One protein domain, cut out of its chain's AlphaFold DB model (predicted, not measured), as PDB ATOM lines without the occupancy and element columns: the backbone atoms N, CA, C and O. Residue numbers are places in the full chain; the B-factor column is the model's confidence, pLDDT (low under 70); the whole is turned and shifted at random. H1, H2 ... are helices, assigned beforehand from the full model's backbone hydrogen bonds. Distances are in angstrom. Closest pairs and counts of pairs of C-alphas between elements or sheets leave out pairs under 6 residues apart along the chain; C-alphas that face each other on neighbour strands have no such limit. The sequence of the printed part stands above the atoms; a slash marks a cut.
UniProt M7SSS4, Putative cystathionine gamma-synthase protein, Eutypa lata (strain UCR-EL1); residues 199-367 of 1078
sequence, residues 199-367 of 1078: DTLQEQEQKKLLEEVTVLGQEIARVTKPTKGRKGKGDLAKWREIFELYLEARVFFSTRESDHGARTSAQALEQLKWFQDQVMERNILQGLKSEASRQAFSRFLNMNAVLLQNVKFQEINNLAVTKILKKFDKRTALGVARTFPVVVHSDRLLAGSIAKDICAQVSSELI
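Overview. This is residues 199 to 367 of the 1078 residues of the protein "Putative cystathionine gamma-synthase protein" of Eutypa lata (strain UCR-EL1) (UniProt M7SSS4). What shape does the model have? It is a long rod of helices built along one very long helix, H5: H1 and H8 run side by side with part of it as a three-helix bundle, and the hairpin of H2 and H3 packs on it through H3. Toward the far end of H5 the short H6 folds back on it, while residues 255 to 260 stick out as a loop. What is it made of? The printed part has 169 residues with eight named helices, H1 to H8 in chain order, and no named strand, an all helix class; it is loose, with a radius of gyration of the C-alphas of 19.9 A and spans of 76 by 30 by 24 A.

Along the chain. Where does the first half run? H1, residues 199 to 223, begins at C-alpha (-19.568, -5.813, -15.520) and is 36.1 A long. H2 is residues 236 to 249, 20.0 A; H3 is residues 265 to 281, 24.1 A; H4 is residues 284 to 287, 5.2 A. And the rest? H5, residues 291 to 332, is the longest helix at 61.3 A and begins at C-alpha (-7.039, 11.242, 15.607). H6 is residues 336 to 343, 10.3 A; H7 is residues 347 to 351, 4.6 A; H8, residues 354 to 367, is 18.5 A and ends at C-alpha (-19.335, 17.280, 0.746).

Arrangement. Which helices form the bundle? H1, H5 and H8 form an up and down bundle, each running against the one before it. H1 touches H5, closest C-alphas Val 223 and Ser 293 at 6.2 A, and H8, Gly 217 and Leu 366 at 4.7 A; H8 touches H5, Leu 307 and Ala 355 at 6.8 A. What else touches the hub, H5? H3 does with residues 265 to 272 alone, closest C-alphas Ser 265 and Lys 312 at 5.2 A, and H6 does at a steep tilt of 53 degrees, Leu 325 and Ala 337 at 5.0 A. H7 only just touches H5 and H1, with 3 pairs of C-alphas within 8 A each. Where are H2 and H4? H2 forms a hairpin with H3, closest C-alphas Ala 249 and Gln 271 at 5.7 A, and touches H4, Lys 238 and Ile 284 at 6.4 A. How do the backbones run? In H1, H2, H3, H5 and H7 every O i to N i+4 pair is within hydrogen-bond range, against 2 of 4 in H6 and 9 of 10 in H8; H4 is too short for such a pair.

Size, cuts and confidence. How far does it reach? The two C-alphas farthest apart, those of Arg 230 and Thr 332, are 76.4 A apart, and the printed part has no cut. Which links are long, and where is confidence low? The links H1 to H2 and H2 to H3 are long; pLDDT is under 70 in residues 226 to 234 and 342 to 353, with a mean of 81.4 over the printed part.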
ATOM      1  N   ASP A 199     -18.430  -6.621 -15.973       81.75
ATOM      2  CA  ASP A 199     -19.568  -5.813 -15.520       81.75
ATOM      3  C   ASP A 199     -20.006  -6.224 -14.107       81.75
ATOM      4  O   ASP A 199     -20.144  -5.377 -13.228       81.75
ATOM      5  N   THR A 200     -20.082  -7.527 -13.825       83.88
ATOM      6  CA  THR A 200     -20.396  -8.042 -12.478       83.88
ATOM      7  C   THR A 200     -19.331  -7.638 -11.450       83.88
ATOM      8  O   THR A 200     -19.645  -7.265 -10.317       83.88
ATOM      9  N   LEU A 201     -18.046  -7.707 -11.818       85.12
ATOM     10  CA  LEU A 201     -16.951  -7.252 -10.959       85.12
ATOM     11  C   LEU A 201     -17.053  -5.744 -10.702       85.12
ATOM     12  O   LEU A 201     -16.872  -5.295  -9.572       85.12
ATOM     13  N   GLN A 202     -17.373  -4.971 -11.734       82.75
ATOM     14  CA  GLN A 202     -17.573  -3.530 -11.651       82.75
ATOM     15  C   GLN A 202     -18.739  -3.152 -10.740       82.75
ATOM     16  O   GLN A 202     -18.564  -2.287  -9.888       82.75
ATOM     17  N   GLU A 203     -19.878  -3.835 -10.839       82.81
ATOM     18  CA  GLU A 203     -21.020  -3.641  -9.941       82.81
ATOM     19  C   GLU A 203     -20.652  -3.920  -8.479       82.81
ATOM     20  O   GLU A 203     -21.009  -3.154  -7.581       82.81
ATOM     21  N   GLN A 204     -19.892  -4.990  -8.224       85.50
ATOM     22  CA  GLN A 204     -19.438  -5.322  -6.873       85.50
ATOM     23  C   GLN A 204     -18.490  -4.264  -6.303       85.50
ATOM     24  O   GLN A 204     -18.626  -3.884  -5.140       85.50
ATOM     25  N   GLU A 205     -17.533  -3.782  -7.096       85.94
ATOM     26  CA  GLU A 205     -16.593  -2.747  -6.655       85.94
ATOM     27  C   GLU A 205     -17.270  -1.380  -6.508       85.94
ATOM     28  O   GLU A 205     -17.005  -0.668  -5.540       85.94
ATOM     29  N   GLN A 206     -18.211  -1.040  -7.393       85.06
ATOM     30  CA  GLN A 206     -19.047   0.149  -7.253       85.06
ATOM     31  C   GLN A 206     -19.837   0.107  -5.943       85.06
ATOM     32  O   GLN A 206     -19.810   1.074  -5.185       85.06
ATOM     33  N   LYS A 207     -20.503  -1.016  -5.643       86.62
ATOM     34  CA  LYS A 207     -21.273  -1.174  -4.405       86.62
ATOM     35  C   LYS A 207     -20.400  -0.984  -3.163       86.62
ATOM     36  O   LYS A 207     -20.779  -0.231  -2.270       86.62
ATOM     37  N   LYS A 208     -19.211  -1.596  -3.132       88.44
ATOM     38  CA  LYS A 208     -18.253  -1.423  -2.025       88.44
ATOM     39  C   LYS A 208     -17.819   0.031  -1.852       88.44
ATOM     40  O   LYS A 208     -17.752   0.516  -0.729       88.44
ATOM     41  N   LEU A 209     -17.523   0.728  -2.951       87.56
ATOM     42  CA  LEU A 209     -17.125   2.136  -2.903       87.56
ATOM     43  C   LEU A 209     -18.272   3.037  -2.422       87.56
ATOM     44  O   LEU A 209     -18.028   3.938  -1.629       87.56
ATOM     45  N   LEU A 210     -19.515   2.778  -2.840       87.62
ATOM     46  CA  LEU A 210     -20.693   3.517  -2.362       87.62
ATOM     47  C   LEU A 210     -20.942   3.310  -0.857       87.62
ATOM     48  O   LEU A 210     -21.238   4.266  -0.136       87.62
ATOM     49  N   GLU A 211     -20.796   2.075  -0.371       89.00
ATOM     50  CA  GLU A 211     -20.885   1.761   1.060       89.00
ATOM     51  C   GLU A 211     -19.787   2.492   1.853       89.00
ATOM     52  O   GLU A 211     -20.082   3.130   2.866       89.00
ATOM     53  N   GLU A 212     -18.545   2.492   1.358       89.81
ATOM     54  CA  GLU A 212     -17.424   3.199   1.992       89.81
ATOM     55  C   GLU A 212     -17.636   4.723   2.028       89.81
ATOM     56  O   GLU A 212     -17.393   5.344   3.063       89.81
ATOM     57  N   VAL A 213     -18.150   5.329   0.946       88.62
ATOM     58  CA  VAL A 213     -18.520   6.761   0.904       88.62
ATOM     59  C   VAL A 213     -19.529   7.094   2.003       88.62
ATOM     60  O   VAL A 213     -19.367   8.087   2.713       88.62
ATOM     61  N   THR A 214     -20.541   6.244   2.179       87.94
ATOM     62  CA  THR A 214     -21.600   6.442   3.178       87.94
ATOM     63  C   THR A 214     -21.048   6.356   4.604       87.94
ATOM     64  O   THR A 214     -21.340   7.209   5.445       87.94
ATOM     65  N   VAL A 215     -20.212   5.350   4.887       89.50
ATOM     66  CA  VAL A 215     -19.565   5.186   6.202       89.50
ATOM     67  C   VAL A 215     -18.659   6.376   6.510       89.50
ATOM     68  O   VAL A 215     -18.723   6.944   7.604       89.50
ATOM     69  N   LEU A 216     -17.852   6.795   5.536       89.81
ATOM     70  CA  LEU A 216     -16.956   7.932   5.684       89.81
ATOM     71  C   LEU A 216     -17.731   9.242   5.917       89.81
ATOM     72  O   LEU A 216     -17.326  10.042   6.760       89.81
ATOM     73  N   GLY A 217     -18.877   9.437   5.254       86.88
ATOM     74  CA  GLY A 217     -19.766  10.587   5.474       86.88
ATOM     75  C   GLY A 217     -20.248  10.682   6.919       86.88
ATOM     76  O   GLY A 217     -20.156  11.740   7.547       86.88
ATOM     77  N   GLN A 218     -20.662   9.556   7.505       87.31
ATOM     78  CA  GLN A 218     -21.082   9.497   8.909       87.31
ATOM     79  C   GLN A 218     -19.937   9.800   9.886       87.31
ATOM     80  O   GLN A 218     -20.154  10.441  10.918       87.31
ATOM     81  N   GLU A 219     -18.716   9.353   9.591       87.06
ATOM     82  CA  GLU A 219     -17.535   9.646  10.411       87.06
ATOM     83  C   GLU A 219     -17.157  11.127  10.349       87.06
ATOM     84  O   GLU A 219     -16.958  11.758  11.392       87.06
ATOM     85  N   ILE A 220     -17.144  11.703   9.144       88.06
ATOM     86  CA  ILE A 220     -16.869  13.126   8.931       88.06
ATOM     87  C   ILE A 220     -17.936  13.986   9.624       88.06
ATOM     88  O   ILE A 220     -17.586  14.939  10.324       88.06
ATOM     89  N   ALA A 221     -19.217  13.609   9.554       85.19
ATOM     90  CA  ALA A 221     -20.306  14.288  10.264       85.19
ATOM     91  C   ALA A 221     -20.077  14.351  11.785       85.19
ATOM     92  O   ALA A 221     -20.379  15.355  12.434       85.19
ATOM     93  N   ARG A 222     -19.526  13.282  12.375       84.12
ATOM     94  CA  ARG A 222     -19.245  13.218  13.818       84.12
ATOM     95  C   ARG A 222     -18.077  14.120  14.210       84.12
ATOM     96  O   ARG A 222     -18.194  14.839  15.200       84.12
ATOM     97  N   VAL A 223     -16.976  14.109  13.453       85.75
ATOM     98  CA  VAL A 223     -15.764  14.889  13.793       85.75
ATOM     99  C   VAL A 223     -15.887  16.381  13.467       85.75
ATOM    100  O   VAL A 223     -15.177  17.200  14.053       85.75
ATOM    101  N   THR A 224     -16.805  16.751  12.571       81.81
ATOM    102  CA  THR A 224     -17.065  18.147  12.177       81.81
ATOM    103  C   THR A 224     -18.214  18.802  12.954       81.81
ATOM    104  O   THR A 224     -18.447  20.005  12.814       81.81
ATOM    105  N   LYS A 225     -18.907  18.061  13.833       79.50
ATOM    106  CA  LYS A 225     -20.006  18.593  14.648       79.50
ATOM    107  C   LYS A 225     -19.498  19.625  15.675       79.50
ATOM    108  O   LYS A 225     -18.645  19.293  16.500       79.50
ATOM    109  N   PRO A 226     -20.046  20.855  15.716       69.62
ATOM    110  CA  PRO A 226     -19.629  21.863  16.695       69.62
ATOM    111  C   PRO A 226     -20.044  21.461  18.124       69.62
ATOM    112  O   PRO A 226     -21.241  21.289  18.391       69.62
ATOM    113  N   THR A 227     -19.083  21.318  19.046       61.69
ATOM    114  CA  THR A 227     -19.318  21.000  20.471       61.69
ATOM    115  C   THR A 227     -19.680  22.242  21.295       61.69
ATOM    116  O   THR A 227     -19.044  23.285  21.152       61.69
ATOM    117  N   LYS A 228     -20.670  22.134  22.199       50.34
ATOM    118  CA  LYS A 228     -20.994  23.182  23.188       50.34
ATOM    119  C   LYS A 228     -19.892  23.209  24.269       50.34
ATOM    120  O   LYS A 228     -19.771  22.260  25.036       50.34
ATOM    121  N   GLY A 229     -19.078  24.273  24.319       52.16
ATOM    122  CA  GLY A 229     -18.091  24.525  25.388       52.16
ATOM    123  C   GLY A 229     -16.654  24.830  24.921       52.16
ATOM    124  O   GLY A 229     -16.210  24.397  23.860       52.16
ATOM    125  N   ARG A 230     -15.888  25.565  25.749       47.00
ATOM    126  CA  ARG A 230     -14.536  26.113  25.458       47.00
ATOM    127  C   ARG A 230     -13.418  25.082  25.189       47.00
ATOM    128  O   ARG A 230     -12.310  25.498  24.863       47.00
ATOM    129  N   LYS A 231     -13.657  23.769  25.316       46.16
ATOM    130  CA  LYS A 231     -12.594  22.737  25.268       46.16
ATOM    131  C   LYS A 231     -12.523  21.883  23.992       46.16
ATOM    132  O   LYS A 231     -11.629  21.052  23.896       46.16
ATOM    133  N   GLY A 232     -13.355  22.128  22.980       49.44
ATOM    134  CA  GLY A 232     -13.235  21.447  21.686       49.44
ATOM    135  C   GLY A 232     -13.537  22.383  20.524       49.44
ATOM    136  O   GLY A 232     -14.694  22.622  20.208       49.44
ATOM    137  N   LYS A 233     -12.512  22.927  19.859       56.84
ATOM    138  CA  LYS A 233     -12.696  23.411  18.482       56.84
ATOM    139  C   LYS A 233     -12.610  22.169  17.597       56.84
ATOM    140  O   LYS A 233     -11.511  21.635  17.476       56.84
ATOM    141  N   GLY A 234     -13.741  21.691  17.078       64.75
ATOM    142  CA  GLY A 234     -13.774  20.588  16.112       64.75
ATOM    143  C   GLY A 234     -12.995  20.923  14.836       64.75
ATOM    144  O   GLY A 234     -12.716  22.093  14.564       64.75
ATOM    145  N   ASP A 235     -12.673  19.909  14.037       82.69
ATOM    146  CA  ASP A 235     -11.836  20.042  12.832       82.69
ATOM    147  C   ASP A 235     -12.618  20.567  11.602       82.69
ATOM    148  O   ASP A 235     -12.154  20.475  10.468       82.69
ATOM    149  N   LEU A 236     -13.804  21.160  11.821       83.31
ATOM    150  CA  LEU A 236     -14.742  21.640  10.794       83.31
ATOM    151  C   LEU A 236     -14.088  22.575   9.767       83.31
ATOM    152  O   LEU A 236     -14.238  22.367   8.569       83.31
ATOM    153  N   ALA A 237     -13.355  23.594  10.228       80.06
ATOM    154  CA  ALA A 237     -12.714  24.562   9.334       80.06
ATOM    155  C   ALA A 237     -11.674  23.894   8.420       80.06
ATOM    156  O   ALA A 237     -11.589  24.216   7.242       80.06
ATOM    157  N   LYS A 238     -10.937  22.906   8.942       86.56
ATOM    158  CA  LYS A 238      -9.926  22.179   8.173       86.56
ATOM    159  C   LYS A 238     -10.553  21.226   7.160       86.56
ATOM    160  O   LYS A 238     -10.057  21.129   6.048       86.56
ATOM    161  N   TRP A 239     -11.668  20.582   7.502       88.25
ATOM    162  CA  TRP A 239     -12.427  19.776   6.539       88.25
ATOM    163  C   TRP A 239     -13.046  20.596   5.406       88.25
ATOM    164  O   TRP A 239     -13.091  20.102   4.282       88.25
ATOM    165  N   ARG A 240     -13.458  21.847   5.657       86.00
ATOM    166  CA  ARG A 240     -13.870  22.769   4.583       86.00
ATOM    167  C   ARG A 240     -12.739  23.018   3.595       86.00
ATOM    168  O   ARG A 240     -12.918  22.754   2.414       86.00
ATOM    169  N   GLU A 241     -11.558  23.392   4.094       86.00
ATOM    170  CA  GLU A 241     -10.367  23.602   3.253       86.00
ATOM    171  C   GLU A 241     -10.028  22.348   2.415       86.00
ATOM    172  O   GLU A 241      -9.665  22.459   1.246       86.00
ATOM    173  N   ILE A 242     -10.174  21.145   2.990       89.25
ATOM    174  CA  ILE A 242      -9.944  19.872   2.281       89.25
ATOM    175  C   ILE A 242     -10.950  19.682   1.139       89.25
ATOM    176  O   ILE A 242     -10.551  19.323   0.031       89.25
ATOM    177  N   PHE A 243     -12.245  19.891   1.385       89.00
ATOM    178  CA  PHE A 243     -13.267  19.677   0.359       89.00
ATOM    179  C   PHE A 243     -13.265  20.751  -0.729       89.00
ATOM    180  O   PHE A 243     -13.460  20.405  -1.892       89.00
ATOM    181  N   GLU A 244     -12.957  22.004  -0.393       84.88
ATOM    182  CA  GLU A 244     -12.735  23.068  -1.380       84.88
ATOM    183  C   GLU A 244     -11.597  22.697  -2.343       84.88
ATOM    184  O   GLU A 244     -11.789  22.690  -3.560       84.88
ATOM    185  N   LEU A 245     -10.438  22.279  -1.814       88.50
ATOM    186  CA  LEU A 245      -9.305  21.823  -2.629       88.50
ATOM    187  C   LEU A 245      -9.651  20.604  -3.490       88.50
ATOM    188  O   LEU A 245      -9.196  20.491  -4.627       88.50
ATOM    189  N   TYR A 246     -10.444  19.672  -2.961       88.88
ATOM    190  CA  TYR A 246     -10.847  18.478  -3.701       88.88
ATOM    191  C   TYR A 246     -11.798  18.811  -4.864       88.88
ATOM    192  O   TYR A 246     -11.634  18.286  -5.971       88.88
ATOM    193  N   LEU A 247     -12.757  19.716  -4.641       85.06
ATOM    194  CA  LEU A 247     -13.645  20.237  -5.684       85.06
ATOM    195  C   LEU A 247     -12.878  21.039  -6.743       85.06
ATOM    196  O   LEU A 247     -13.206  20.953  -7.927       85.06
ATOM    197  N   GLU A 248     -11.840  21.777  -6.346       85.69
ATOM    198  CA  GLU A 248     -10.952  22.498  -7.264       85.69
ATOM    199  C   GLU A 248     -10.096  21.543  -8.110       85.69
ATOM    200  O   GLU A 248      -9.953  21.748  -9.320       85.69
ATOM    201  N   ALA A 249      -9.596  20.463  -7.500       87.56
ATOM    202  CA  ALA A 249      -8.780  19.450  -8.166       87.56
ATOM    203  C   ALA A 249      -9.531  18.723  -9.290       87.56
ATOM    204  O   ALA A 249      -8.914  18.285 -10.264       87.56
ATOM    205  N   ARG A 250     -10.865  18.580  -9.180       86.56
ATOM    206  CA  ARG A 250     -11.716  17.970 -10.225       86.56
ATOM    207  C   ARG A 250     -11.147  16.635 -10.716       86.56
ATOM    208  O   ARG A 250     -10.959  16.413 -11.912       86.56
ATOM    209  N   VAL A 251     -10.789  15.766  -9.770       86.44
ATOM    210  CA  VAL A 251      -9.876  14.633 -10.000       86.44
ATOM    211  C   VAL A 251     -10.327  13.738 -11.161       86.44
ATOM    212  O   VAL A 251      -9.541  13.473 -12.066       86.44
ATOM    213  N   PHE A 252     -11.596  13.327 -11.189       86.06
ATOM    214  CA  PHE A 252     -12.105  12.373 -12.185       86.06
ATOM    215  C   PHE A 252     -12.972  13.002 -13.288       86.06
ATOM    216  O   PHE A 252     -13.123  12.400 -14.350       86.06
ATOM    217  N   PHE A 253     -13.510  14.207 -13.073       82.88
ATOM    218  CA  PHE A 253     -14.366  14.916 -14.033       82.88
ATOM    219  C   PHE A 253     -14.063  16.400 -14.038       82.88
ATOM    220  O   PHE A 253     -14.107  17.031 -12.983       82.88
ATOM    221  N   SER A 254     -13.838  16.964 -15.223       80.25
ATOM    222  CA  SER A 254     -13.734  18.412 -15.385       80.25
ATOM    223  C   SER A 254     -15.008  19.003 -15.972       80.25
ATOM    224  O   SER A 254     -15.630  18.443 -16.875       80.25
ATOM    225  N   THR A 255     -15.360  20.181 -15.464       75.81
ATOM    226  CA  THR A 255     -16.438  21.044 -15.953       75.81
ATOM    227  C   THR A 255     -15.916  22.292 -16.673       75.81
ATOM    228  O   THR A 255     -16.706  23.181 -16.975       75.81
ATOM    229  N   ARG A 256     -14.599  22.424 -16.927       74.50
ATOM    230  CA  ARG A 256     -14.089  23.578 -17.696       74.50
ATOM    231  C   ARG A 256     -14.412  23.383 -19.168       74.50
ATOM    232  O   ARG A 256     -14.274  22.281 -19.684       74.50
ATOM    233  N   GLU A 257     -14.739  24.465 -19.860       71.56
ATOM    234  CA  GLU A 257     -15.043  24.439 -21.296       71.56
ATOM    235  C   GLU A 257     -13.903  23.835 -22.140       71.56
ATOM    236  O   GLU A 257     -14.156  23.199 -23.156       71.56
ATOM    237  N   SER A 258     -12.648  23.970 -21.692       70.94
ATOM    238  CA  SER A 258     -11.456  23.470 -22.388       70.94
ATOM    239  C   SER A 258     -11.203  21.963 -22.260       70.94
ATOM    240  O   SER A 258     -10.543  21.392 -23.123       70.94
ATOM    241  N   ASP A 259     -11.644  21.325 -21.171       75.44
ATOM    242  CA  ASP A 259     -11.356  19.911 -20.863       75.44
ATOM    243  C   ASP A 259     -12.579  19.161 -20.306       75.44
ATOM    244  O   ASP A 259     -12.435  18.198 -19.555       75.44
ATOM    245  N   HIS A 260     -13.784  19.606 -20.678       77.62
ATOM    246  CA  HIS A 260     -15.057  19.082 -20.189       77.62
ATOM    247  C   HIS A 260     -15.194  17.570 -20.425       77.62
ATOM    248  O   HIS A 260     -15.107  17.094 -21.559       77.62
ATOM    249  N   GLY A 261     -15.501  16.820 -19.363       76.81
ATOM    250  CA  GLY A 261     -15.780  15.385 -19.429       76.81
ATOM    251  C   GLY A 261     -14.985  14.537 -18.436       76.81
ATOM    252  O   GLY A 261     -14.352  15.042 -17.506       76.81
ATOM    253  N   ALA A 262     -15.065  13.215 -18.621       80.06
ATOM    254  CA  ALA A 262     -14.348  12.234 -17.808       80.06
ATOM    255  C   ALA A 262     -12.839  12.288 -18.086       80.06
ATOM    256  O   ALA A 262     -12.414  12.314 -19.243       80.06
ATOM    257  N   ARG A 263     -12.031  12.271 -17.025       83.94
ATOM    258  CA  ARG A 263     -10.568  12.270 -17.118       83.94
ATOM    259  C   ARG A 263     -10.029  10.854 -17.278       83.94
ATOM    260  O   ARG A 263     -10.553   9.908 -16.694       83.94
ATOM    261  N   THR A 264      -8.946  10.729 -18.042       85.19
ATOM    262  CA  THR A 264      -8.202   9.466 -18.132       85.19
ATOM    263  C   THR A 264      -7.493   9.150 -16.815       85.19
ATOM    264  O   THR A 264      -7.212  10.055 -16.028       85.19
ATOM    265  N   SER A 265      -7.118   7.891 -16.576       86.44
ATOM    266  CA  SER A 265      -6.394   7.492 -15.359       86.44
ATOM    267  C   SER A 265      -5.075   8.256 -15.167       86.44
ATOM    268  O   SER A 265      -4.694   8.551 -14.038       86.44
ATOM    269  N   ALA A 266      -4.394   8.643 -16.251       85.69
ATOM    270  CA  ALA A 266      -3.182   9.459 -16.177       85.69
ATOM    271  C   ALA A 266      -3.474  10.895 -15.706       85.69
ATOM    272  O   ALA A 266      -2.792  11.399 -14.815       85.69
ATOM    273  N   GLN A 267      -4.512  11.525 -16.260       86.38
ATOM    274  CA  GLN A 267      -4.938  12.873 -15.873       86.38
ATOM    275  C   GLN A 267      -5.491  12.897 -14.442       86.38
ATOM    276  O   GLN A 267      -5.167  13.791 -13.668       86.38
ATOM    277  N   ALA A 268      -6.285  11.894 -14.059       87.50
ATOM    278  CA  ALA A 268      -6.814  11.779 -12.705       87.50
ATOM    279  C   ALA A 268      -5.701  11.567 -11.665       87.50
ATOM    280  O   ALA A 268      -5.757  12.148 -10.585       87.50
ATOM    281  N   LEU A 269      -4.650  10.806 -11.998       90.56
ATOM    282  CA  LEU A 269      -3.477  10.649 -11.134       90.56
ATOM    283  C   LEU A 269      -2.745  11.979 -10.907       90.56
ATOM    284  O   LEU A 269      -2.384  12.286  -9.773       90.56
ATOM    285  N   GLU A 270      -2.529  12.765 -11.963       91.44
ATOM    286  CA  GLU A 270      -1.876  14.078 -11.866       91.44
ATOM    287  C   GLU A 270      -2.651  15.025 -10.942       91.44
ATOM    288  O   GLU A 270      -2.069  15.714 -10.109       91.44
ATOM    289  N   GLN A 271      -3.977  15.002 -11.031       91.56
ATOM    290  CA  GLN A 271      -4.860  15.904 -10.294       91.56
ATOM    291  C   GLN A 271      -5.056  15.449  -8.846       91.56
ATOM    292  O   GLN A 271      -5.092  16.273  -7.933       91.56
ATOM    293  N   LEU A 272      -5.090  14.134  -8.606       91.38
ATOM    294  CA  LEU A 272      -5.047  13.577  -7.255       91.38
ATOM    295  C   LEU A 272      -3.713  13.893  -6.566       91.38
ATOM    296  O   LEU A 272      -3.698  14.183  -5.371       91.38
ATOM    297  N   LYS A 273      -2.604  13.872  -7.315       91.62
ATOM    298  CA  LYS A 273      -1.294  14.285  -6.805       91.62
ATOM    299  C   LYS A 273      -1.273  15.779  -6.484       91.62
ATOM    300  O   LYS A 273      -0.875  16.138  -5.385       91.62
ATOM    301  N   TRP A 274      -1.781  16.623  -7.382       93.81
ATOM    302  CA  TRP A 274      -1.923  18.059  -7.129       93.81
ATOM    303  C   TRP A 274      -2.716  18.340  -5.844       93.81
ATOM    304  O   TRP A 274      -2.272  19.118  -5.007       93.81
ATOM    305  N   PHE A 275      -3.843  17.649  -5.640       93.94
ATOM    306  CA  PHE A 275      -4.632  17.754  -4.412       93.94
ATOM    307  C   PHE A 275      -3.813  17.395  -3.161       93.94
ATOM    308  O   PHE A 275      -3.833  18.131  -2.175       93.94
ATOM    309  N   GLN A 276      -3.066  16.286  -3.199       91.75
ATOM    310  CA  GLN A 276      -2.207  15.866  -2.087       91.75
ATOM    311  C   GLN A 276      -1.092  16.881  -1.804       91.75
ATOM    312  O   GLN A 276      -0.869  17.228  -0.643       91.75
ATOM    313  N   ASP A 277      -0.440  17.389  -2.852       91.19
ATOM    314  CA  ASP A 277       0.622  18.388  -2.746       91.19
ATOM    315  C   ASP A 277       0.080  19.688  -2.117       91.19
ATOM    316  O   ASP A 277       0.667  20.199  -1.163       91.19
ATOM    317  N   GLN A 278      -1.104  20.160  -2.532       91.62
ATOM    318  CA  GLN A 278      -1.754  21.345  -1.949       91.62
ATOM    319  C   GLN A 278      -2.136  21.170  -0.473       91.62
ATOM    320  O   GLN A 278      -1.975  22.094   0.331       91.62
ATOM    321  N   VAL A 279      -2.618  19.986  -0.086       89.19
ATOM    322  CA  VAL A 279      -2.932  19.680   1.319       89.19
ATOM    323  C   VAL A 279      -1.670  19.718   2.192       89.19
ATOM    324  O   VAL A 279      -1.730  20.185   3.337       89.19
ATOM    325  N   MET A 280      -0.529  19.261   1.661       87.25
ATOM    326  CA  MET A 280       0.761  19.319   2.352       87.25
ATOM    327  C   MET A 280       1.321  20.742   2.424       87.25
ATOM    328  O   MET A 280       1.683  21.184   3.514       87.25
ATOM    329  N   GLU A 281       1.340  21.484   1.312       88.19
ATOM    330  CA  GLU A 281       1.846  22.866   1.253       88.19
ATOM    331  C   GLU A 281       1.113  23.795   2.233       88.19
ATOM    332  O   GLU A 281       1.736  24.615   2.911       88.19
ATOM    333  N   ARG A 282      -0.210  23.628   2.377       86.94
ATOM    334  CA  ARG A 282      -1.037  24.419   3.305       86.94
ATOM    335  C   ARG A 282      -1.007  23.916   4.758       86.94
ATOM    336  O   ARG A 282      -1.709  24.466   5.606       86.94
ATOM    337  N   ASN A 283      -0.211  22.887   5.073       84.56
ATOM    338  CA  ASN A 283      -0.084  22.275   6.406       84.56
ATOM    339  C   ASN A 283      -1.429  21.879   7.058       84.56
ATOM    340  O   ASN A 283      -1.572  21.887   8.284       84.56
ATOM    341  N   ILE A 284      -2.431  21.502   6.256       86.06
ATOM    342  CA  ILE A 284      -3.799  21.256   6.745       86.06
ATOM    343  C   ILE A 284      -3.829  20.076   7.728       86.06
ATOM    344  O   ILE A 284      -4.500  20.138   8.759       86.06
ATOM    345  N   LEU A 285      -3.033  19.032   7.465       82.69
ATOM    346  CA  LEU A 285      -2.984  17.805   8.273       82.69
ATOM    347  C   LEU A 285      -2.421  18.014   9.682       82.69
ATOM    348  O   LEU A 285      -2.878  17.363  10.620       82.69
ATOM    349  N   GLN A 286      -1.476  18.944   9.852       80.81
ATOM    350  CA  GLN A 286      -0.960  19.313  11.177       80.81
ATOM    351  C   GLN A 286      -2.017  20.066  12.002       80.81
ATOM    352  O   GLN A 286      -1.994  20.028  13.231       80.81
ATOM    353  N   GLY A 287      -2.967  20.720  11.324       77.38
ATOM    354  CA  GLY A 287      -4.084  21.431  11.938       77.38
ATOM    355  C   GLY A 287      -5.235  20.539  12.413       77.38
ATOM    356  O   GLY A 287      -6.050  21.018  13.203       77.38
ATOM    357  N   LEU A 288      -5.306  19.275  11.974       84.25
ATOM    358  CA  LEU A 288      -6.314  18.309  12.428       84.25
ATOM    359  C   LEU A 288      -5.987  17.836  13.847       84.25
ATOM    360  O   LEU A 288      -4.951  17.203  14.081       84.25
ATOM    361  N   LYS A 289      -6.869  18.130  14.802       79.88
ATOM    362  CA  LYS A 289      -6.667  17.840  16.229       79.88
ATOM    363  C   LYS A 289      -7.108  16.435  16.609       79.88
ATOM    364  O   LYS A 289      -6.483  15.828  17.476       79.88
ATOM    365  N   SER A 290      -8.165  15.926  15.980       82.88
ATOM    366  CA  SER A 290      -8.719  14.607  16.269       82.88
ATOM    367  C   SER A 290      -7.970  13.509  15.519       82.88
ATOM    368  O   SER A 290      -7.780  13.578  14.304       82.88
ATOM    369  N   GLU A 291      -7.600  12.443  16.228       83.31
ATOM    370  CA  GLU A 291      -7.039  11.242  15.607       83.31
ATOM    371  C   GLU A 291      -8.035  10.595  14.635       83.31
ATOM    372  O   GLU A 291      -7.662  10.245  13.515       83.31
ATOM    373  N   ALA A 292      -9.322  10.561  14.999       85.50
ATOM    374  CA  ALA A 292     -10.391  10.080  14.123       85.50
ATOM    375  C   ALA A 292     -10.490  10.906  12.826       85.50
ATOM    376  O   ALA A 292     -10.758  10.362  11.760       85.50
ATOM    377  N   SER A 293     -10.201  12.211  12.887       88.31
ATOM    378  CA  SER A 293     -10.180  13.069  11.699       88.31
ATOM    379  C   SER A 293      -9.016  12.742  10.759       88.31
ATOM    380  O   SER A 293      -9.178  12.788   9.540       88.31
ATOM    381  N   ARG A 294      -7.840  12.393  11.297       88.38
ATOM    382  CA  ARG A 294      -6.684  11.975  10.480       88.38
ATOM    383  C   ARG A 294      -6.930  10.612   9.831       88.38
ATOM    384  O   ARG A 294      -6.583  10.420   8.667       88.38
ATOM    385  N   GLN A 295      -7.569   9.695  10.557       88.38
ATOM    386  CA  GLN A 295      -7.974   8.389  10.031       88.38
ATOM    387  C   GLN A 295      -9.010   8.530   8.904       88.38
ATOM    388  O   GLN A 295      -8.825   7.945   7.836       88.38
ATOM    389  N   ALA A 296     -10.033   9.371   9.086       90.44
ATOM    390  CA  ALA A 296     -11.023   9.664   8.048       90.44
ATOM    391  C   ALA A 296     -10.377  10.266   6.782       90.44
ATOM    392  O   ALA A 296     -10.696   9.849   5.670       90.44
ATOM    393  N   PHE A 297      -9.402  11.173   6.920       91.56
ATOM    394  CA  PHE A 297      -8.661  11.699   5.766       91.56
ATOM    395  C   PHE A 297      -7.841  10.618   5.039       91.56
ATOM    396  O   PHE A 297      -7.836  10.558   3.809       91.56
ATOM    397  N   SER A 298      -7.181   9.719   5.777       90.44
ATOM    398  CA  SER A 298      -6.449   8.597   5.175       90.44
ATOM    399  C   SER A 298      -7.379   7.661   4.391       90.44
ATOM    400  O   SER A 298      -7.058   7.280   3.264       90.44
ATOM    401  N   ARG A 299      -8.568   7.362   4.933       90.50
ATOM    402  CA  ARG A 299      -9.606   6.588   4.234       90.50
ATOM    403  C   ARG A 299     -10.126   7.305   2.992       90.50
ATOM    404  O   ARG A 299     -10.253   6.672   1.949       90.50
ATOM    405  N   PHE A 300     -10.336   8.622   3.065       91.38
ATOM    406  CA  PHE A 300     -10.720   9.440   1.914       91.38
ATOM    407  C   PHE A 300      -9.696   9.349   0.769       91.38
ATOM    408  O   PHE A 300     -10.071   9.147  -0.388       91.38
ATOM    409  N   LEU A 301      -8.396   9.439   1.073       90.56
ATOM    410  CA  LEU A 301      -7.338   9.266   0.072       90.56
ATOM    411  C   LEU A 301      -7.305   7.846  -0.497       90.56
ATOM    412  O   LEU A 301      -7.187   7.679  -1.712       90.56
ATOM    413  N   ASN A 302      -7.436   6.831   0.360       90.44
ATOM    414  CA  ASN A 302      -7.449   5.437  -0.071       90.44
ATOM    415  C   ASN A 302      -8.632   5.143  -1.005       90.44
ATOM    416  O   ASN A 302      -8.450   4.534  -2.053       90.44
ATOM    417  N   MET A 303      -9.824   5.642  -0.681       90.94
ATOM    418  CA  MET A 303     -11.012   5.529  -1.529       90.94
ATOM    419  C   MET A 303     -10.776   6.129  -2.923       90.94
ATOM    420  O   MET A 303     -11.070   5.489  -3.932       90.94
ATOM    421  N   ASN A 304     -10.181   7.324  -2.998       90.44
ATOM    422  CA  ASN A 304      -9.819   7.950  -4.273       90.44
ATOM    423  C   ASN A 304      -8.755   7.145  -5.041       90.44
ATOM    424  O   ASN A 304      -8.833   7.029  -6.264       90.44
ATOM    425  N   ALA A 305      -7.783   6.549  -4.346       89.12
ATOM    426  CA  ALA A 305      -6.781   5.683  -4.964       89.12
ATOM    427  C   ALA A 305      -7.393   4.385  -5.524       89.12
ATOM    428  O   ALA A 305      -7.052   3.978  -6.636       89.12
ATOM    429  N   VAL A 306      -8.334   3.763  -4.805       87.88
ATOM    430  CA  VAL A 306      -9.075   2.578  -5.273       87.88
ATOM    431  C   VAL A 306      -9.941   2.926  -6.485       87.88
ATOM    432  O   VAL A 306      -9.943   2.187  -7.471       87.88
ATOM    433  N   LEU A 307     -10.619   4.079  -6.467       87.56
ATOM    434  CA  LEU A 307     -11.387   4.551  -7.617       87.56
ATOM    435  C   LEU A 307     -10.487   4.769  -8.844       87.56
ATOM    436  O   LEU A 307     -10.826   4.336  -9.945       87.56
ATOM    437  N   LEU A 308      -9.304   5.359  -8.656       88.25
ATOM    438  CA  LEU A 308      -8.307   5.524  -9.714       88.25
ATOM    439  C   LEU A 308      -7.826   4.180 -10.285       88.25
ATOM    440  O   LEU A 308      -7.692   4.044 -11.503       88.25
ATOM    441  N   GLN A 309      -7.594   3.176  -9.432       87.38
ATOM    442  CA  GLN A 309      -7.259   1.820  -9.877       87.38
ATOM    443  C   GLN A 309      -8.393   1.194 -10.692       87.38
ATOM    444  O   GLN A 309      -8.124   0.555 -11.710       87.38
ATOM    445  N   ASN A 310      -9.647   1.402 -10.288       85.94
ATOM    446  CA  ASN A 310     -10.812   0.902 -11.011       85.94
ATOM    447  C   ASN A 310     -10.926   1.545 -12.405       85.94
ATOM    448  O   ASN A 310     -10.984   0.825 -13.400       85.94
ATOM    449  N   VAL A 311     -10.810   2.877 -12.497       85.12
ATOM    450  CA  VAL A 311     -10.778   3.611 -13.780       85.12
ATOM    451  C   VAL A 311      -9.647   3.101 -14.676       85.12
ATOM    452  O   VAL A 311      -9.856   2.810 -15.853       85.12
ATOM    453  N   LYS A 312      -8.446   2.909 -14.121       86.56
ATOM    454  CA  LYS A 312      -7.297   2.376 -14.867       86.56
ATOM    455  C   LYS A 312      -7.533   0.948 -15.368       86.56
ATOM    456  O   LYS A 312      -7.157   0.613 -16.493       86.56
ATOM    457  N   PHE A 313      -8.158   0.098 -14.556       86.38
ATOM    458  CA  PHE A 313      -8.510  -1.268 -14.935       86.38
ATOM    459  C   PHE A 313      -9.583  -1.295 -16.036       86.38
ATOM    460  O   PHE A 313      -9.453  -2.061 -16.995       86.38
ATOM    461  N   GLN A 314     -10.588  -0.417 -15.956       83.19
ATOM    462  CA  GLN A 314     -11.590  -0.224 -17.008       83.19
ATOM    463  C   GLN A 314     -10.938   0.211 -18.326       83.19
ATOM    464  O   GLN A 314     -11.172  -0.417 -19.356       83.19
ATOM    465  N   GLU A 315     -10.057   1.216 -18.311       83.88
ATOM    466  CA  GLU A 315      -9.344   1.692 -19.507       83.88
ATOM    467  C   GLU A 315      -8.523   0.591 -20.189       83.88
ATOM    468  O   GLU A 315      -8.562   0.437 -21.414       83.88
ATOM    469  N   ILE A 316      -7.787  -0.198 -19.400       84.94
ATOM    470  CA  ILE A 316      -6.949  -1.290 -19.906       84.94
ATOM    471  C   ILE A 316      -7.813  -2.371 -20.575       84.94
ATOM    472  O   ILE A 316      -7.485  -2.814 -21.683       84.94
ATOM    473  N   ASN A 317      -8.924  -2.771 -19.950       85.50
ATOM    474  CA  ASN A 317      -9.837  -3.767 -20.516       85.50
ATOM    475  C   ASN A 317     -10.608  -3.221 -21.728       85.50
ATOM    476  O   ASN A 317     -10.687  -3.911 -22.744       85.50
ATOM    477  N   ASN A 318     -11.053  -1.964 -21.705       83.31
ATOM    478  CA  ASN A 318     -11.681  -1.299 -22.852       83.31
ATOM    479  C   ASN A 318     -10.764  -1.219 -24.066       83.31
ATOM    480  O   ASN A 318     -11.168  -1.496 -25.203       83.31
ATOM    481  N   LEU A 319      -9.490  -0.902 -23.837       84.38
ATOM    482  CA  LEU A 319      -8.485  -0.924 -24.887       84.38
ATOM    483  C   LEU A 319      -8.287  -2.343 -25.437       84.38
ATOM    484  O   LEU A 319      -8.098  -2.509 -26.646       84.38
ATOM    485  N   ALA A 320      -8.338  -3.369 -24.583       84.62
ATOM    486  CA  ALA A 320      -8.246  -4.765 -25.001       84.62
ATOM    487  C   ALA A 320      -9.455  -5.205 -25.839       84.62
ATOM    488  O   ALA A 320      -9.236  -5.771 -26.913       84.62
ATOM    489  N   VAL A 321     -10.684  -4.879 -25.420       84.31
ATOM    490  CA  VAL A 321     -11.929  -5.128 -26.171       84.31
ATOM    491  C   VAL A 321     -11.886  -4.410 -27.524       84.31
ATOM    492  O   VAL A 321     -11.979  -5.032 -28.581       84.31
ATOM    493  N   THR A 322     -11.581  -3.113 -27.533       83.50
ATOM    494  CA  THR A 322     -11.481  -2.332 -28.777       83.50
ATOM    495  C   THR A 322     -10.415  -2.901 -29.718       83.50
ATOM    496  O   THR A 322     -10.629  -3.023 -30.926       83.50
ATOM    497  N   LYS A 323      -9.237  -3.282 -29.199       84.81
ATOM    498  CA  LYS A 323      -8.161  -3.851 -30.027       84.81
ATOM    499  C   LYS A 323      -8.420  -5.290 -30.459       84.81
ATOM    500  O   LYS A 323      -7.800  -5.703 -31.443       84.81
ATOM    501  N   ILE A 324      -9.216  -6.078 -29.734       85.94
ATOM    502  CA  ILE A 324      -9.550  -7.445 -30.152       85.94
ATOM    503  C   ILE A 324     -10.642  -7.419 -31.221       85.94
ATOM    504  O   ILE A 324     -10.460  -8.075 -32.242       85.94
ATOM    505  N   LEU A 325     -11.650  -6.553 -31.078       84.88
ATOM    506  CA  LEU A 325     -12.685  -6.309 -32.088       84.88
ATOM    507  C   LEU A 325     -12.095  -5.726 -33.380       84.88
ATOM    508  O   LEU A 325     -12.266  -6.296 -34.451       84.88
ATOM    509  N   LYS A 326     -11.250  -4.684 -33.294       84.50
ATOM    510  CA  LYS A 326     -10.520  -4.166 -34.474       84.50
ATOM    511  C   LYS A 326      -9.631  -5.223 -35.133       84.50
ATOM    512  O   LYS A 326      -9.358  -5.155 -36.329       84.50
ATOM    513  N   LYS A 327      -9.105  -6.176 -34.356       84.62
ATOM    514  CA  LYS A 327      -8.290  -7.274 -34.890       84.62
ATOM    515  C   LYS A 327      -9.144  -8.341 -35.564       84.62
ATOM    516  O   LYS A 327      -8.656  -8.895 -36.548       84.62
ATOM    517  N   PHE A 328     -10.338  -8.609 -35.042       84.75
ATOM    518  CA  PHE A 328     -11.348  -9.445 -35.679       84.75
ATOM    519  C   PHE A 328     -11.674  -8.851 -37.054       84.75
ATOM    520  O   PHE A 328     -11.298  -9.450 -38.055       84.75
ATOM    521  N   ASP A 329     -12.122  -7.594 -37.114       83.06
ATOM    522  CA  ASP A 329     -12.453  -6.909 -38.377       83.06
ATOM    523  C   ASP A 329     -11.277  -6.819 -39.348       83.06
ATOM    524  O   ASP A 329     -11.423  -7.048 -40.543       83.06
ATOM    525  N   LYS A 330     -10.062  -6.544 -38.859       83.94
ATOM    526  CA  LYS A 330      -8.873  -6.513 -39.726       83.94
ATOM    527  C   LYS A 330      -8.562  -7.877 -40.361       83.94
ATOM    528  O   LYS A 330      -7.838  -7.923 -41.358       83.94
ATOM    529  N   ARG A 331      -9.010  -8.978 -39.753       80.94
ATOM    530  CA  ARG A 331      -8.761 -10.352 -40.212       80.94
ATOM    531  C   ARG A 331      -9.935 -10.945 -40.986       80.94
ATOM    532  O   ARG A 331      -9.666 -11.792 -41.823       80.94
ATOM    533  N   THR A 332     -11.159 -10.488 -40.733       80.69
ATOM    534  CA  THR A 332     -12.388 -11.073 -41.288       80.69
ATOM    535  C   THR A 332     -13.193 -10.115 -42.170       80.69
ATOM    536  O   THR A 332     -14.012 -10.579 -42.939       80.69
ATOM    537  N   ALA A 333     -12.970  -8.798 -42.087       78.75
ATOM    538  CA  ALA A 333     -13.747  -7.750 -42.769       78.75
ATOM    539  C   ALA A 333     -15.257  -7.697 -42.417       78.75
ATOM    540  O   ALA A 333     -16.012  -7.011 -43.095       78.75
ATOM    541  N   LEU A 334     -15.684  -8.340 -41.320       78.19
ATOM    542  CA  LEU A 334     -17.101  -8.488 -40.934       78.19
ATOM    543  C   LEU A 334     -17.726  -7.287 -40.185       78.19
ATOM    544  O   LEU A 334     -18.906  -7.317 -39.867       78.19
ATOM    545  N   GLY A 335     -16.967  -6.223 -39.892       76.50
ATOM    546  CA  GLY A 335     -17.513  -4.946 -39.386       76.50
ATOM    547  C   GLY A 335     -18.044  -4.938 -37.939       76.50
ATOM    548  O   GLY A 335     -18.753  -4.015 -37.539       76.50
ATOM    549  N   VAL A 336     -17.663  -5.922 -37.132       79.25
ATOM    550  CA  VAL A 336     -18.164  -6.197 -35.778       79.25
ATOM    551  C   VAL A 336     -17.787  -5.117 -34.762       79.25
ATOM    552  O   VAL A 336     -18.505  -4.918 -33.783       79.25
ATOM    553  N   ALA A 337     -16.689  -4.378 -34.961       76.25
ATOM    554  CA  ALA A 337     -16.239  -3.375 -33.994       76.25
ATOM    555  C   ALA A 337     -17.236  -2.221 -33.774       76.25
ATOM    556  O   ALA A 337     -17.086  -1.488 -32.798       76.25
ATOM    557  N   ARG A 338     -18.224  -2.050 -34.665       71.62
ATOM    558  CA  ARG A 338     -19.324  -1.084 -34.512       71.62
ATOM    559  C   ARG A 338     -20.588  -1.714 -33.925       71.62
ATOM    560  O   ARG A 338     -21.262  -1.059 -33.143       71.62
ATOM    561  N   THR A 339     -20.877  -2.962 -34.276       72.19
ATOM    562  CA  THR A 339     -22.120  -3.652 -33.903       72.19
ATOM    563  C   THR A 339     -22.054  -4.234 -32.490       72.19
ATOM    564  O   THR A 339     -22.990  -4.085 -31.715       72.19
ATOM    565  N   PHE A 340     -20.922  -4.828 -32.100       76.62
ATOM    566  CA  PHE A 340     -20.783  -5.510 -30.807       76.62
ATOM    567  C   PHE A 340     -21.050  -4.614 -29.577       76.62
ATOM    568  O   PHE A 340     -21.781  -5.058 -28.692       76.62
ATOM    569  N   PRO A 341     -20.539  -3.364 -29.494       71.19
ATOM    570  CA  PRO A 341     -20.840  -2.480 -28.363       71.19
ATOM    571  C   PRO A 341     -22.327  -2.148 -28.201       71.19
ATOM    572  O   PRO A 341     -22.770  -1.924 -27.082       71.19
ATOM    573  N   VAL A 342     -23.078  -2.120 -29.306       69.88
ATOM    574  CA  VAL A 342     -24.511  -1.795 -29.314       69.88
ATOM    575  C   VAL A 342     -25.340  -2.986 -28.832       69.88
ATOM    576  O   VAL A 342     -26.270  -2.803 -28.061       69.88
ATOM    577  N   VAL A 343     -24.977  -4.206 -29.239       68.56
ATOM    578  CA  VAL A 343     -25.763  -5.418 -28.941       68.56
ATOM    579  C   VAL A 343     -25.501  -5.959 -27.532       68.56
ATOM    580  O   VAL A 343     -26.398  -6.491 -26.897       68.56
ATOM    581  N   VAL A 344     -24.292  -5.802 -26.986       68.88
ATOM    582  CA  VAL A 344     -23.968  -6.330 -25.644       68.88
ATOM    583  C   VAL A 344     -24.557  -5.479 -24.506       68.88
ATOM    584  O   VAL A 344     -24.533  -5.921 -23.359       68.88
ATOM    585  N   HIS A 345     -25.117  -4.294 -24.803       61.91
ATOM    586  CA  HIS A 345     -25.754  -3.382 -23.837       61.91
ATOM    587  C   HIS A 345     -24.919  -3.144 -22.555       61.91
ATOM    588  O   HIS A 345     -25.457  -2.970 -21.463       61.91
ATOM    589  N   SER A 346     -23.583  -3.163 -22.661       61.62
ATOM    590  CA  SER A 346     -22.701  -2.921 -21.513       61.62
ATOM    591  C   SER A 346     -22.569  -1.417 -21.279       61.62
ATOM    592  O   SER A 346     -21.616  -0.767 -21.722       61.62
ATOM    593  N   ASP A 347     -23.544  -0.854 -20.565       56.72
ATOM    594  CA  ASP A 347     -23.553   0.564 -20.206       56.72
ATOM    595  C   ASP A 347     -22.390   0.937 -19.273       56.72
ATOM    596  O   ASP A 347     -22.020   2.101 -19.199       56.72
ATOM    597  N   ARG A 348     -21.773  -0.027 -18.574       62.75
ATOM    598  CA  ARG A 348     -20.731   0.212 -17.556       62.75
ATOM    599  C   ARG A 348     -19.309   0.135 -18.103       62.75
ATOM    600  O   ARG A 348     -18.506   1.036 -17.859       62.75
ATOM    601  N   LEU A 349     -18.992  -0.900 -18.883       62.38
ATOM    602  CA  LEU A 349     -17.681  -1.019 -19.516       62.38
ATOM    603  C   LEU A 349     -17.566  -0.057 -20.713       62.38
ATOM    604  O   LEU A 349     -16.539   0.603 -20.857       62.38
ATOM    605  N   LEU A 350     -18.608   0.057 -21.548       54.41
ATOM    606  CA  LEU A 350     -18.518   0.720 -22.858       54.41
ATOM    607  C   LEU A 350     -19.159   2.121 -22.925       54.41
ATOM    608  O   LEU A 350     -18.785   2.873 -23.827       54.41
ATOM    609  N   ALA A 351     -20.052   2.509 -21.995       47.06
ATOM    610  CA  ALA A 351     -20.776   3.793 -22.070       47.06
ATOM    611  C   ALA A 351     -20.790   4.688 -20.798       47.06
ATOM    612  O   ALA A 351     -21.100   5.874 -20.917       47.06
ATOM    613  N   GLY A 352     -20.421   4.215 -19.600       56.88
ATOM    614  CA  GLY A 352     -20.699   4.940 -18.347       56.88
ATOM    615  C   GLY A 352     -19.791   4.556 -17.176       56.88
ATOM    616  O   GLY A 352     -19.864   3.457 -16.634       56.88
ATOM    617  N   SER A 353     -18.935   5.489 -16.752       65.56
ATOM    618  CA  SER A 353     -17.867   5.221 -15.785       65.56
ATOM    619  C   SER A 353     -18.354   5.190 -14.331       65.56
ATOM    620  O   SER A 353     -19.039   6.102 -13.869       65.56
ATOM    621  N   ILE A 354     -17.909   4.180 -13.573       76.06
ATOM    622  CA  ILE A 354     -18.057   4.073 -12.105       76.06
ATOM    623  C   ILE A 354     -17.662   5.382 -11.416       76.06
ATOM    624  O   ILE A 354     -18.292   5.805 -10.451       76.06
ATOM    625  N   ALA A 355     -16.650   6.063 -11.954       76.88
ATOM    626  CA  ALA A 355     -16.215   7.361 -11.472       76.88
ATOM    627  C   ALA A 355     -17.354   8.386 -11.389       76.88
ATOM    628  O   ALA A 355     -17.379   9.154 -10.434       76.88
ATOM    629  N   LYS A 356     -18.293   8.414 -12.345       79.81
ATOM    630  CA  LYS A 356     -19.381   9.404 -12.358       79.81
ATOM    631  C   LYS A 356     -20.310   9.214 -11.165       79.81
ATOM    632  O   LYS A 356     -20.600  10.175 -10.457       79.81
ATOM    633  N   ASP A 357     -20.718   7.971 -10.929       79.69
ATOM    634  CA  ASP A 357     -21.640   7.613  -9.851       79.69
ATOM    635  C   ASP A 357     -20.989   7.822  -8.482       79.69
ATOM    636  O   ASP A 357     -21.604   8.395  -7.585       79.69
ATOM    637  N   ILE A 358     -19.718   7.432  -8.330       82.56
ATOM    638  CA  ILE A 358     -18.984   7.661  -7.081       82.56
ATOM    639  C   ILE A 358     -18.755   9.159  -6.848       82.56
ATOM    640  O   ILE A 358     -18.967   9.624  -5.735       82.56
ATOM    641  N   CYS A 359     -18.392   9.948  -7.864       80.56
ATOM    642  CA  CYS A 359     -18.246  11.400  -7.709       80.56
ATOM    643  C   CYS A 359     -19.571  12.090  -7.340       80.56
ATOM    644  O   CYS A 359     -19.566  13.022  -6.531       80.56
ATOM    645  N   ALA A 360     -20.699  11.624  -7.888       81.81
ATOM    646  CA  ALA A 360     -22.023  12.109  -7.509       81.81
ATOM    647  C   ALA A 360     -22.330  11.783  -6.039       81.81
ATOM    648  O   ALA A 360     -22.694  12.686  -5.286       81.81
ATOM    649  N   GLN A 361     -22.077  10.542  -5.610       83.44
ATOM    650  CA  GLN A 361     -22.290  10.115  -4.226       83.44
ATOM    651  C   GLN A 361     -21.366  10.841  -3.236       83.44
ATOM    652  O   GLN A 361     -21.793  11.245  -2.159       83.44
ATOM    653  N   VAL A 362     -20.094  11.050  -3.590       83.62
ATOM    654  CA  VAL A 362     -19.144  11.832  -2.780       83.62
ATOM    655  C   VAL A 362     -19.658  13.261  -2.598       83.62
ATOM    656  O   VAL A 362     -19.630  13.800  -1.492       83.62
ATOM    657  N   SER A 363     -20.190  13.869  -3.657       81.56
ATOM    658  CA  SER A 363     -20.772  15.211  -3.567       81.56
ATOM    659  C   SER A 363     -22.012  15.240  -2.662       81.56
ATOM    660  O   SER A 363     -22.153  16.157  -1.854       81.56
ATOM    661  N   SER A 364     -22.882  14.228  -2.737       80.56
ATOM    662  CA  SER A 364     -24.132  14.191  -1.969       80.56
ATOM    663  C   SER A 364     -23.987  13.749  -0.514       80.56
ATOM    664  O   SER A 364     -24.781  14.204   0.299       80.56
ATOM    665  N   GLU A 365     -23.020  12.894  -0.166       81.25
ATOM    666  CA  GLU A 365     -22.900  12.277   1.175       81.25
ATOM    667  C   GLU A 365     -21.648  12.694   1.960       81.25
ATOM    668  O   GLU A 365     -21.607  12.533   3.177       81.25
ATOM    669  N   LEU A 366     -20.603  13.203   1.299       80.81
ATOM    670  CA  LEU A 366     -19.385  13.663   1.983       80.81
ATOM    671  C   LEU A 366     -19.318  15.186   2.021       80.81
ATOM    672  O   LEU A 366     -19.119  15.773   3.083       80.81
ATOM    673  N   ILE A 367     -19.505  15.828   0.869       78.25
ATOM    674  CA  ILE A 367     -19.335  17.280   0.746       78.25
ATOM    675  C   ILE A 367     -20.514  18.022   1.385       78.25
ATOM    676  O   ILE A 367     -20.294  18.983   2.118       78.25
TER     677      ILE A 367